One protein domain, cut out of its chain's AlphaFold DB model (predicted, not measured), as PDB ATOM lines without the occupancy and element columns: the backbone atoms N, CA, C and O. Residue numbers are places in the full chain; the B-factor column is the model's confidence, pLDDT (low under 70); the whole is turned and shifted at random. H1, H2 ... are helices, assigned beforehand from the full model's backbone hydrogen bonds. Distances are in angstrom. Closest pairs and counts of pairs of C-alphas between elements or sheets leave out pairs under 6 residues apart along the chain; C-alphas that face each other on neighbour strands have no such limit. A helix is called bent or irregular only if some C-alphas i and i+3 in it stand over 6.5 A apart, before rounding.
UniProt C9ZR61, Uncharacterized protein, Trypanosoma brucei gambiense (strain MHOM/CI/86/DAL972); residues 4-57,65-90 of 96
ATOM      1  N   ASP A   4      -6.404 -31.342  -5.621       87.12
ATOM      2  CA  ASP A   4      -6.127 -30.222  -4.724       87.12
ATOM      3  C   ASP A   4      -5.874 -28.941  -5.535       87.12
ATOM      4  O   ASP A   4      -4.960 -28.862  -6.363       87.12
ATOM      5  N   MET A   5      -6.702 -27.924  -5.298       85.38
ATOM      6  CA  MET A   5      -6.591 -26.622  -5.956       85.38
ATOM      7  C   MET A   5      -5.316 -25.868  -5.573       85.38
ATOM      8  O   MET A   5      -4.798 -25.112  -6.395       85.38
ATOM      9  N   GLU A   6      -4.797 -26.050  -4.357       87.38
ATOM     10  CA  GLU A   6      -3.583 -25.352  -3.922       87.38
ATOM     11  C   GLU A   6      -2.340 -25.932  -4.607       87.38
ATOM     12  O   GLU A   6      -1.489 -25.173  -5.074       87.38
ATOM     13  N   VAL A   7      -2.293 -27.256  -4.796       89.25
ATOM     14  CA  VAL A   7      -1.262 -27.932  -5.607       89.25
ATOM     15  C   VAL A   7      -1.241 -27.378  -7.031       89.25
ATOM     16  O   VAL A   7      -0.179 -27.054  -7.568       89.25
ATOM     17  N   LEU A   8      -2.420 -27.239  -7.642       88.50
ATOM     18  CA  LEU A   8      -2.552 -26.727  -9.001       88.50
ATOM     19  C   LEU A   8      -2.108 -25.262  -9.102       88.50
ATOM     20  O   LEU A   8      -1.377 -24.895 -10.025       88.50
ATOM     21  N   ARG A   9      -2.523 -24.426  -8.143       86.12
ATOM     22  CA  ARG A   9      -2.138 -23.012  -8.079       86.12
ATOM     23  C   ARG A   9      -0.626 -22.863  -7.960       86.12
ATOM     24  O   ARG A   9      -0.039 -22.058  -8.679       86.12
ATOM     25  N   GLU A  10       0.006 -23.633  -7.082       89.31
ATOM     26  CA  GLU A  10       1.453 -23.582  -6.905       89.31
ATOM     27  C   GLU A  10       2.203 -24.028  -8.170       89.31
ATOM     28  O   GLU A  10       3.143 -23.349  -8.596       89.31
ATOM     29  N   ALA A  11       1.752 -25.106  -8.821       89.31
ATOM     30  CA  ALA A  11       2.348 -25.587 -10.066       89.31
ATOM     31  C   ALA A  11       2.234 -24.556 -11.203       89.31
ATOM     32  O   ALA A  11       3.205 -24.299 -11.918       89.31
ATOM     33  N   LEU A  12       1.078 -23.898 -11.332       87.50
ATOM     34  CA  LEU A  12       0.869 -22.816 -12.299       87.50
ATOM     35  C   LEU A  12       1.765 -21.605 -12.018       87.50
ATOM     36  O   LEU A  12       2.371 -21.063 -12.943       87.50
ATOM     37  N   LEU A  13       1.916 -21.211 -10.751       87.50
ATOM     38  CA  LEU A  13       2.808 -20.113 -10.365       87.50
ATOM     39  C   LEU A  13       4.273 -20.423 -10.703       87.50
ATOM     40  O   LEU A  13       4.976 -19.579 -11.258       87.50
ATOM     41  N   ARG A  14       4.745 -21.639 -10.412       88.75
ATOM     42  CA  ARG A  14       6.120 -22.075 -10.721       88.75
ATOM     43  C   ARG A  14       6.379 -22.148 -12.229       88.75
ATOM     44  O   ARG A  14       7.430 -21.691 -12.697       88.75
ATOM     45  N   ALA A  15       5.403 -22.628 -12.998       85.19
ATOM     46  CA  ALA A  15       5.449 -22.594 -14.456       85.19
ATOM     47  C   ALA A  15       5.565 -21.149 -14.972       85.19
ATOM     48  O   ALA A  15       6.446 -20.847 -15.783       85.19
ATOM     49  N   GLN A  16       4.765 -20.233 -14.416       84.69
ATOM     50  CA  GLN A  16       4.774 -18.816 -14.775       84.69
ATOM     51  C   GLN A  16       6.109 -18.131 -14.446       84.69
ATOM     52  O   GLN A  16       6.645 -17.412 -15.292       84.69
ATOM     53  N   TYR A  17       6.699 -18.387 -13.273       84.88
ATOM     54  CA  TYR A  17       8.046 -17.894 -12.942       84.88
ATOM     55  C   TYR A  17       9.107 -18.397 -13.927       84.88
ATOM     56  O   TYR A  17      10.069 -17.691 -14.229       84.88
ATOM     57  N   SER A  18       8.889 -19.584 -14.489       80.94
ATOM     58  CA  SER A  18       9.729 -20.179 -15.528       80.94
ATOM     59  C   SER A  18       9.379 -19.709 -16.948       80.94
ATOM     60  O   SER A  18       9.901 -20.267 -17.912       80.94
ATOM     61  N   ARG A  19       8.488 -18.717 -17.099       82.06
ATOM     62  CA  ARG A  19       7.960 -18.216 -18.384       82.06
ATOM     63  C   ARG A  19       7.296 -19.299 -19.247       82.06
ATOM     64  O   ARG A  19       7.319 -19.216 -20.473       82.06
ATOM     65  N   ARG A  20       6.707 -20.316 -18.617       83.50
ATOM     66  CA  ARG A  20       5.916 -21.368 -19.268       83.50
ATOM     67  C   ARG A  20       4.447 -21.190 -18.908       83.50
ATOM     68  O   ARG A  20       4.116 -20.820 -17.788       83.50
ATOM     69  N   THR A  21       3.570 -21.469 -19.863       75.62
ATOM     70  CA  THR A  21       2.115 -21.443 -19.658       75.62
ATOM     71  C   THR A  21       1.567 -22.778 -19.160       75.62
ATOM     72  O   THR A  21       0.496 -22.806 -18.565       75.62
ATOM     73  N   ILE A  22       2.301 -23.872 -19.379       83.00
ATOM     74  CA  ILE A  22       1.902 -25.229 -19.004       83.00
ATOM     75  C   ILE A  22       2.854 -25.742 -17.915       83.00
ATOM     76  O   ILE A  22       4.066 -25.796 -18.163       83.00
ATOM     77  N   PRO A  23       2.336 -26.133 -16.735       87.88
ATOM     78  CA  PRO A  23       3.115 -26.810 -15.708       87.88
ATOM     79  C   PRO A  23       3.699 -28.129 -16.204       87.88
ATOM     80  O   PRO A  23       3.028 -28.928 -16.853       87.88
ATOM     81  N   GLN A  24       4.958 -28.370 -15.867       90.19
ATOM     82  CA  GLN A  24       5.611 -29.664 -16.008       90.19
ATOM     83  C   GLN A  24       5.708 -30.345 -14.649       90.19
ATOM     84  O   GLN A  24       5.481 -29.738 -13.609       90.19
ATOM     85  N   LEU A  25       6.109 -31.612 -14.656       91.25
ATOM     86  CA  LEU A  25       6.231 -32.433 -13.455       91.25
ATOM     87  C   LEU A  25       7.117 -31.782 -12.372       91.25
ATOM     88  O   LEU A  25       6.776 -31.819 -11.197       91.25
ATOM     89  N   SER A  26       8.180 -31.074 -12.775       91.31
ATOM     90  CA  SER A  26       9.063 -30.313 -11.876       91.31
ATOM     91  C   SER A  26       8.387 -29.151 -11.140       91.31
ATOM     92  O   SER A  26       8.929 -28.647 -10.159       91.31
ATOM     93  N   ASP A  27       7.249 -28.676 -11.643       91.25
ATOM     94  CA  ASP A  27       6.531 -27.540 -11.070       91.25
ATOM     95  C   ASP A  27       5.603 -27.979  -9.933       91.25
ATOM     96  O   ASP A  27       5.200 -27.147  -9.126       91.25
ATOM     97  N   PHE A  28       5.306 -29.274  -9.809       92.69
ATOM     98  CA  PHE A  28       4.447 -29.781  -8.747       92.69
ATOM     99  C   PHE A  28       5.202 -29.907  -7.411       92.69
ATOM    100  O   PHE A  28       6.415 -30.148  -7.387       92.69
ATOM    101  N   PRO A  29       4.513 -29.724  -6.269       90.38
ATOM    102  CA  PRO A  29       5.093 -29.973  -4.955       90.38
ATOM    103  C   PRO A  29       5.561 -31.425  -4.811       90.38
ATOM    104  O   PRO A  29       4.885 -32.350  -5.247       90.38
ATOM    105  N   THR A  30       6.675 -31.647  -4.110       89.44
ATOM    106  CA  THR A  30       7.243 -32.994  -3.902       89.44
ATOM    107  C   THR A  30       6.377 -33.911  -3.037       89.44
ATOM    108  O   THR A  30       6.680 -35.090  -2.902       89.44
ATOM    109  N   CYS A  31       5.342 -33.370  -2.386       87.44
ATOM    110  CA  CYS A  31       4.360 -34.151  -1.636       87.44
ATOM    111  C   CYS A  31       3.310 -34.826  -2.530       87.44
ATOM    112  O   CYS A  31       2.558 -35.657  -2.030       87.44
ATOM    113  N   VAL A  32       3.264 -34.483  -3.820       89.56
ATOM    114  CA  VAL A  32       2.372 -35.079  -4.820       89.56
ATOM    115  C   VAL A  32       3.158 -36.126  -5.596       89.56
ATOM    116  O   VAL A  32       4.295 -35.866  -6.001       89.56
ATOM    117  N   SER A  33       2.585 -37.313  -5.795       92.56
ATOM    118  CA  SER A  33       3.282 -38.359  -6.543       92.56
ATOM    119  C   SER A  33       3.310 -38.053  -8.040       92.56
ATOM    120  O   SER A  33       2.419 -37.399  -8.588       92.56
ATOM    121  N   GLU A  34       4.330 -38.560  -8.733       92.50
ATOM    122  CA  GLU A  34       4.423 -38.413 -10.187       92.50
ATOM    123  C   GLU A  34       3.216 -39.044 -10.891       92.50
ATOM    124  O   GLU A  34       2.706 -38.493 -11.870       92.50
ATOM    125  N   GLU A  35       2.717 -40.168 -10.366       92.69
ATOM    126  CA  GLU A  35       1.526 -40.839 -10.877       92.69
ATOM    127  C   GLU A  35       0.285 -39.945 -10.777       92.69
ATOM    128  O   GLU A  35      -0.479 -39.854 -11.738       92.69
ATOM    129  N   GLU A  36       0.091 -39.249  -9.655       90.81
ATOM    130  CA  GLU A  36      -1.026 -38.315  -9.485       90.81
ATOM    131  C   GLU A  36      -0.912 -37.128 -10.444       90.81
ATOM    132  O   GLU A  36      -1.899 -36.743 -11.076       90.81
ATOM    133  N   VAL A  37       0.293 -36.576 -10.620       91.12
ATOM    134  CA  VAL A  37       0.542 -35.494 -11.585       91.12
ATOM    135  C   VAL A  37       0.153 -35.922 -12.999       91.12
ATOM    136  O   VAL A  37      -0.573 -35.201 -13.690       91.12
ATOM    137  N   GLN A  38       0.594 -37.104 -13.428       91.44
ATOM    138  CA  GLN A  38       0.372 -37.592 -14.789       91.44
ATOM    139  C   GLN A  38      -1.063 -38.055 -15.049       91.44
ATOM    140  O   GLN A  38      -1.552 -37.890 -16.165       91.44
ATOM    141  N   GLN A  39      -1.738 -38.644 -14.060       91.44
ATOM    142  CA  GLN A  39      -3.071 -39.228 -14.247       91.44
ATOM    143  C   GLN A  39      -4.213 -38.272 -13.906       91.44
ATOM    144  O   GLN A  39      -5.324 -38.464 -14.397       91.44
ATOM    145  N   ILE A  40      -3.960 -37.257 -13.076       90.19
ATOM    146  CA  ILE A  40      -5.003 -36.363 -12.564       90.19
ATOM    147  C   ILE A  40      -4.737 -34.931 -13.017       90.19
ATOM    148  O   ILE A  40      -5.542 -34.365 -13.756       90.19
ATOM    149  N   TYR A  41      -3.606 -34.346 -12.616       88.69
ATOM    150  CA  TYR A  41      -3.394 -32.903 -12.756       88.69
ATOM    151  C   TYR A  41      -3.130 -32.453 -14.197       88.69
ATOM    152  O   TYR A  41      -3.764 -31.509 -14.668       88.69
ATOM    153  N   LEU A  42      -2.225 -33.119 -14.922       88.44
ATOM    154  CA  LEU A  42      -1.943 -32.771 -16.321       88.44
ATOM    155  C   LEU A  42      -3.147 -33.029 -17.248       88.44
ATOM    156  O   LEU A  42      -3.455 -32.146 -18.052       88.44
ATOM    157  N   PRO A  43      -3.872 -34.163 -17.141       89.44
ATOM    158  CA  PRO A  43      -5.087 -34.379 -17.924       89.44
ATOM    159  C   PRO A  43      -6.183 -33.356 -17.624       89.44
ATOM    160  O   PRO A  43      -6.829 -32.881 -18.553       89.44
ATOM    161  N   PHE A  44      -6.366 -32.979 -16.353       87.44
ATOM    162  CA  PHE A  44      -7.321 -31.941 -15.965       87.44
ATOM    163  C   PHE A  44      -6.991 -30.592 -16.620       87.44
ATOM    164  O   PHE A  44      -7.858 -29.983 -17.239       87.44
ATOM    165  N   LEU A  45      -5.727 -30.158 -16.564       85.31
ATOM    166  CA  LEU A  45      -5.278 -28.920 -17.212       85.31
ATOM    167  C   LEU A  45      -5.516 -28.927 -18.729       85.31
ATOM    168  O   LEU A  45      -5.935 -27.916 -19.291       85.31
ATOM    169  N   ALA A  46      -5.263 -30.061 -19.385       84.81
ATOM    170  CA  ALA A  46      -5.495 -30.211 -20.816       84.81
ATOM    171  C   ALA A  46      -6.991 -30.155 -21.177       84.81
ATOM    172  O   ALA A  46      -7.357 -29.578 -22.206       84.81
ATOM    173  N   ASP A  47      -7.861 -30.733 -20.342       85.00
ATOM    174  CA  ASP A  47      -9.308 -30.670 -20.556       85.00
ATOM    175  C   ASP A  47      -9.847 -29.249 -20.352       85.00
ATOM    176  O   ASP A  47     -10.550 -28.736 -21.222       85.00
ATOM    177  N   GLU A  48      -9.436 -28.561 -19.286       81.56
ATOM    178  CA  GLU A  48      -9.817 -27.165 -19.034       81.56
ATOM    179  C   GLU A  48      -9.362 -26.232 -20.171       81.56
ATOM    180  O   GLU A  48     -10.157 -25.437 -20.680       81.56
ATOM    181  N   GLU A  49      -8.122 -26.365 -20.660       78.44
ATOM    182  CA  GLU A  49      -7.641 -25.597 -21.820       78.44
ATOM    183  C   GLU A  49      -8.503 -25.864 -23.068       78.44
ATOM    184  O   GLU A  49      -8.867 -24.941 -23.806       78.44
ATOM    185  N   SER A  50      -8.866 -27.129 -23.297       76.81
ATOM    186  CA  SER A  50      -9.736 -27.546 -24.399       76.81
ATOM    187  C   SER A  50     -11.137 -26.942 -24.280       76.81
ATOM    188  O   SER A  50     -11.688 -26.458 -25.272       76.81
ATOM    189  N   GLN A  51     -11.715 -26.913 -23.078       73.19
ATOM    190  CA  GLN A  51     -13.031 -26.322 -22.830       73.19
ATOM    191  C   GLN A  51     -13.025 -24.801 -23.015       73.19
ATOM    192  O   GLN A  51     -13.897 -24.265 -23.704       73.19
ATOM    193  N   VAL A  52     -12.005 -24.108 -22.502       69.62
ATOM    194  CA  VAL A  52     -11.833 -22.660 -22.698       69.62
ATOM    195  C   VAL A  52     -11.704 -22.323 -24.187       69.62
ATOM    196  O   VAL A  52     -12.367 -21.404 -24.674       69.62
ATOM    197  N   ARG A  53     -10.932 -23.108 -24.952       65.44
ATOM    198  CA  ARG A  53     -10.813 -22.934 -26.412       65.44
ATOM    199  C   ARG A  53     -12.121 -23.172 -27.163       65.44
ATOM    200  O   ARG A  53     -12.375 -22.477 -28.139       65.44
ATOM    201  N   LYS A  54     -12.962 -24.117 -26.729       62.28
ATOM    202  CA  LYS A  54     -14.276 -24.364 -27.354       62.28
ATOM    203  C   LYS A  54     -15.246 -23.192 -27.165       62.28
ATOM    204  O   LYS A  54     -16.063 -22.950 -28.048       62.28
ATOM    205  N   GLY A  55     -15.156 -22.470 -26.044       55.25
ATOM    206  CA  GLY A  55     -15.952 -21.261 -25.783       55.25
ATOM    207  C   GLY A  55     -15.440 -20.013 -26.514       55.25
ATOM    208  O   GLY A  55     -16.209 -19.099 -26.805       55.25
ATOM    209  N   LEU A  56     -14.154 -19.994 -26.864       51.50
ATOM    210  CA  LEU A  56     -13.534 -18.972 -27.700       51.50
ATOM    211  C   LEU A  56     -13.669 -19.362 -29.175       51.50
ATOM    212  O   LEU A  56     -12.722 -19.821 -29.812       51.50
ATOM    213  N   ALA A  57     -14.848 -19.121 -29.754       49.59
ATOM    214  CA  ALA A  57     -14.930 -18.940 -31.196       49.59
ATOM    215  C   ALA A  57     -14.118 -17.684 -31.537       49.59
ATOM    216  O   ALA A  57     -14.620 -16.563 -31.456       49.59
ATOM    217  N   GLY A  65      -2.816  -5.495 -41.204       38.22
ATOM    218  CA  GLY A  65      -1.555  -5.040 -41.792       38.22
ATOM    219  C   GLY A  65      -0.270  -5.252 -40.983       38.22
ATOM    220  O   GLY A  65       0.075  -4.483 -40.093       38.22
ATOM    221  N   TYR A  66       0.543  -6.209 -41.432       45.91
ATOM    222  CA  TYR A  66       1.933  -6.392 -41.016       45.91
ATOM    223  C   TYR A  66       2.790  -5.133 -41.240       45.91
ATOM    224  O   TYR A  66       3.193  -4.825 -42.363       45.91
ATOM    225  N   ARG A  67       3.232  -4.501 -40.152       42.59
ATOM    226  CA  ARG A  67       4.627  -4.051 -40.072       42.59
ATOM    227  C   ARG A  67       5.328  -4.887 -39.015       42.59
ATOM    228  O   ARG A  67       4.872  -4.964 -37.883       42.59
ATOM    229  N   ARG A  68       6.418  -5.539 -39.425       49.75
ATOM    230  CA  ARG A  68       7.325  -6.322 -38.575       49.75
ATOM    231  C   ARG A  68       7.957  -5.410 -37.517       49.75
ATOM    232  O   ARG A  68       9.043  -4.888 -37.735       49.75
ATOM    233  N   SER A  69       7.265  -5.184 -36.413       49.22
ATOM    234  CA  SER A  69       7.835  -4.620 -35.191       49.22
ATOM    235  C   SER A  69       7.509  -5.605 -34.076       49.22
ATOM    236  O   SER A  69       6.351  -5.965 -33.870       49.22
ATOM    237  N   GLU A  70       8.556  -6.085 -33.407       54.50
ATOM    238  CA  GLU A  70       8.469  -7.031 -32.288       54.50
ATOM    239  C   GLU A  70       7.652  -6.452 -31.118       54.50
ATOM    240  O   GLU A  70       7.077  -7.198 -30.328       54.50
ATOM    241  N   GLU A  71       7.518  -5.124 -31.048       48.84
ATOM    242  CA  GLU A  71       6.803  -4.413 -29.986       48.84
ATOM    243  C   GLU A  71       5.276  -4.563 -30.093       48.84
ATOM    244  O   GLU A  71       4.586  -4.621 -29.074       48.84
ATOM    245  N   LEU A  72       4.733  -4.673 -31.311       46.38
ATOM    246  CA  LEU A  72       3.288  -4.840 -31.530       46.38
ATOM    247  C   LEU A  72       2.806  -6.253 -31.192       46.38
ATOM    248  O   LEU A  72       1.673  -6.415 -30.741       46.38
ATOM    249  N   THR A  73       3.669  -7.261 -31.344       55.84
ATOM    250  CA  THR A  73       3.381  -8.637 -30.912       55.84
ATOM    251  C   THR A  73       3.246  -8.697 -29.392       55.84
ATOM    252  O   THR A  73       2.282  -9.257 -28.885       55.84
ATOM    253  N   ILE A  74       4.139  -8.015 -28.665       56.19
ATOM    254  CA  ILE A  74       4.085  -7.927 -27.199       56.19
ATOM    255  C   ILE A  74       2.819  -7.189 -26.748       56.19
ATOM    256  O   ILE A  74       2.143  -7.640 -25.830       56.19
ATOM    257  N   ALA A  75       2.453  -6.085 -27.408       57.03
ATOM    258  CA  ALA A  75       1.216  -5.370 -27.092       57.03
ATOM    259  C   ALA A  75      -0.032  -6.239 -27.338       57.03
ATOM    260  O   ALA A  75      -0.944  -6.248 -26.510       57.03
ATOM    261  N   GLY A  76      -0.055  -7.005 -28.435       58.38
ATOM    262  CA  GLY A  76      -1.120  -7.963 -28.738       58.38
ATOM    263  C   GLY A  76      -1.229  -9.072 -27.691       58.38
ATOM    264  O   GLY A  76      -2.321  -9.321 -27.180       58.38
ATOM    265  N   ASP A  77      -0.100  -9.664 -27.302       60.34
ATOM    266  CA  ASP A  77      -0.038 -10.722 -26.289       60.34
ATOM    267  C   ASP A  77      -0.434 -10.202 -24.898       60.34
ATOM    268  O   ASP A  77      -1.158 -10.873 -24.161       60.34
ATOM    269  N   CYS A  78      -0.045  -8.971 -24.546       59.22
ATOM    270  CA  CYS A  78      -0.460  -8.325 -23.302       59.22
ATOM    271  C   CYS A  78      -1.971  -8.055 -23.261       59.22
ATOM    272  O   CYS A  78      -2.598  -8.287 -22.229       59.22
ATOM    273  N   ILE A  79      -2.573  -7.595 -24.364       65.00
ATOM    274  CA  ILE A  79      -4.025  -7.367 -24.450       65.00
ATOM    275  C   ILE A  79      -4.779  -8.702 -24.381       65.00
ATOM    276  O   ILE A  79      -5.758  -8.821 -23.640       65.00
ATOM    277  N   ALA A  80      -4.297  -9.724 -25.093       62.91
ATOM    278  CA  ALA A  80      -4.876 -11.064 -25.073       62.91
ATOM    279  C   ALA A  80      -4.794 -11.716 -23.682       62.91
ATOM    280  O   ALA A  80      -5.752 -12.357 -23.258       62.91
ATOM    281  N   ALA A  81      -3.699 -11.512 -22.942       64.19
ATOM    282  CA  ALA A  81      -3.545 -12.007 -21.573       64.19
ATOM    283  C   ALA A  81      -4.352 -11.200 -20.536       64.19
ATOM    284  O   ALA A  81      -4.795 -11.754 -19.529       64.19
ATOM    285  N   ALA A  82      -4.575  -9.903 -20.773       65.19
ATOM    286  CA  ALA A  82      -5.343  -9.044 -19.871       65.19
ATOM    287  C   ALA A  82      -6.859  -9.292 -19.947       65.19
ATOM    288  O   ALA A  82      -7.554  -9.106 -18.951       65.19
ATOM    289  N   LEU A  83      -7.379  -9.738 -21.092       60.53
ATOM    290  CA  LEU A  83      -8.811  -9.993 -21.308       60.53
ATOM    291  C   LEU A  83      -9.407 -11.070 -20.368       60.53
ATOM    292  O   LEU A  83     -10.424 -10.791 -19.727       60.53
ATOM    293  N   PRO A  84      -8.790 -12.258 -20.200       60.22
ATOM    294  CA  PRO A  84      -9.221 -13.245 -19.208       60.22
ATOM    295  C   PRO A  84      -9.166 -12.695 -17.781       60.22
ATOM    296  O   PRO A  84     -10.079 -12.915 -16.989       60.22
ATOM    297  N   LEU A  85      -8.121 -11.925 -17.467       60.41
ATOM    298  CA  LEU A  85      -7.897 -11.359 -16.138       60.41
ATOM    299  C   LEU A  85      -8.942 -10.282 -15.798       60.41
ATOM    300  O   LEU A  85      -9.489 -10.272 -14.697       60.41
ATOM    301  N   ALA A  86      -9.299  -9.435 -16.765       62.50
ATOM    302  CA  ALA A  86     -10.364  -8.445 -16.640       62.50
ATOM    303  C   ALA A  86     -11.750  -9.095 -16.495       62.50
ATOM    304  O   ALA A  86     -12.574  -8.615 -15.717       62.50
ATOM    305  N   SER A  87     -11.998 -10.210 -17.191       60.53
ATOM    306  CA  SER A  87     -13.231 -10.998 -17.052       60.53
ATOM    307  C   SER A  87     -13.371 -11.610 -15.653       60.53
ATOM    308  O   SER A  87     -14.445 -11.546 -15.052       60.53
ATOM    309  N   ILE A  88     -12.278 -12.133 -15.090       64.81
ATOM    310  CA  ILE A  88     -12.255 -12.687 -13.728       64.81
ATOM    311  C   ILE A  88     -12.491 -11.587 -12.684       64.81
ATOM    312  O   ILE A  88     -13.293 -11.773 -11.773       64.81
ATOM    313  N   LEU A  89     -11.853 -10.421 -12.838       62.84
ATOM    314  CA  LEU A  89     -12.029  -9.287 -11.922       62.84
ATOM    315  C   LEU A  89     -13.432  -8.671 -11.995       62.84
ATOM    316  O   LEU A  89     -13.968  -8.256 -10.973       62.84
ATOM    317  N   SER A  90     -14.045  -8.639 -13.179       61.69
ATOM    318  CA  SER A  90     -15.390  -8.073 -13.366       61.69
ATOM    319  C   SER A  90     -16.504  -8.990 -12.850       61.69
ATOM    320  O   SER A  90     -17.597  -8.514 -12.562       61.69
TER     321      SER A  90
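AT A GLANCE: This is residues 4 to 57 and 65 to 90 of the 96 residues of an uncharacterized protein of Trypanosoma brucei gambiense (strain MHOM/CI/86/DAL972) (UniProt C9ZR61). A small compact body holds H1, the long loop of residues 18 to 33 and residues 34 to 49 of H2, with H1 and H2 set nearly at right angles; the far end of H2, residues 50 to 55, sticks out of it. H3 stands free, a separate helical arm across a cut in the chain. The printed part has 80 residues with three named helices, in the order H1, H2, H3, and no named strand; the class is all helix. The whole is loose, with a radius of gyration of the C-alphas of 15.7 A, and elongated, spanning 48 by 26 by 23 A.

IN THESE COORDINATES: H1 is residues 5 to 17, 18.4 A from first to last C-alpha, beginning with C-alpha 5 at (-6.591, -26.622, -5.956). H2, residues 34 to 55, is the longest helix by residues and measures 30.9 A; C-alpha 34 is at (4.423, -38.413, -10.187). It is only just irregular: C-alphas 39 and 42 are 6.9 A apart. H3, residues 70 to 90, measures 30.5 A and ends with C-alpha 90 at (-15.390, -8.073, -13.366). It has a kink of 28 degrees near residue 84.

HOW THE PARTS SIT: H1 and H2 are close but not clearly touching; their closest C-alphas, those of Leu 8 and Tyr 41, are 7.3 A apart. Their lines are about perpendicular, at 79 degrees. H3 is apart from H1 and from H2. Every O i to N i+4 pair is within hydrogen-bond range in H1, against 16 of 18 in H2 and 15 of 17 in H3.

THE WHOLE: The two C-alphas farthest apart, those of Cys 31 and Gly 65, are 49.9 A apart. The link from H1 to H2 is long, with 16 residues. Residues 58 to 64 are not printed, and C-alphas 57 and 65 are 22.0 A apart across the cut. The model's pLDDT is under 70 at residues 52 to 57 and 65 to 90.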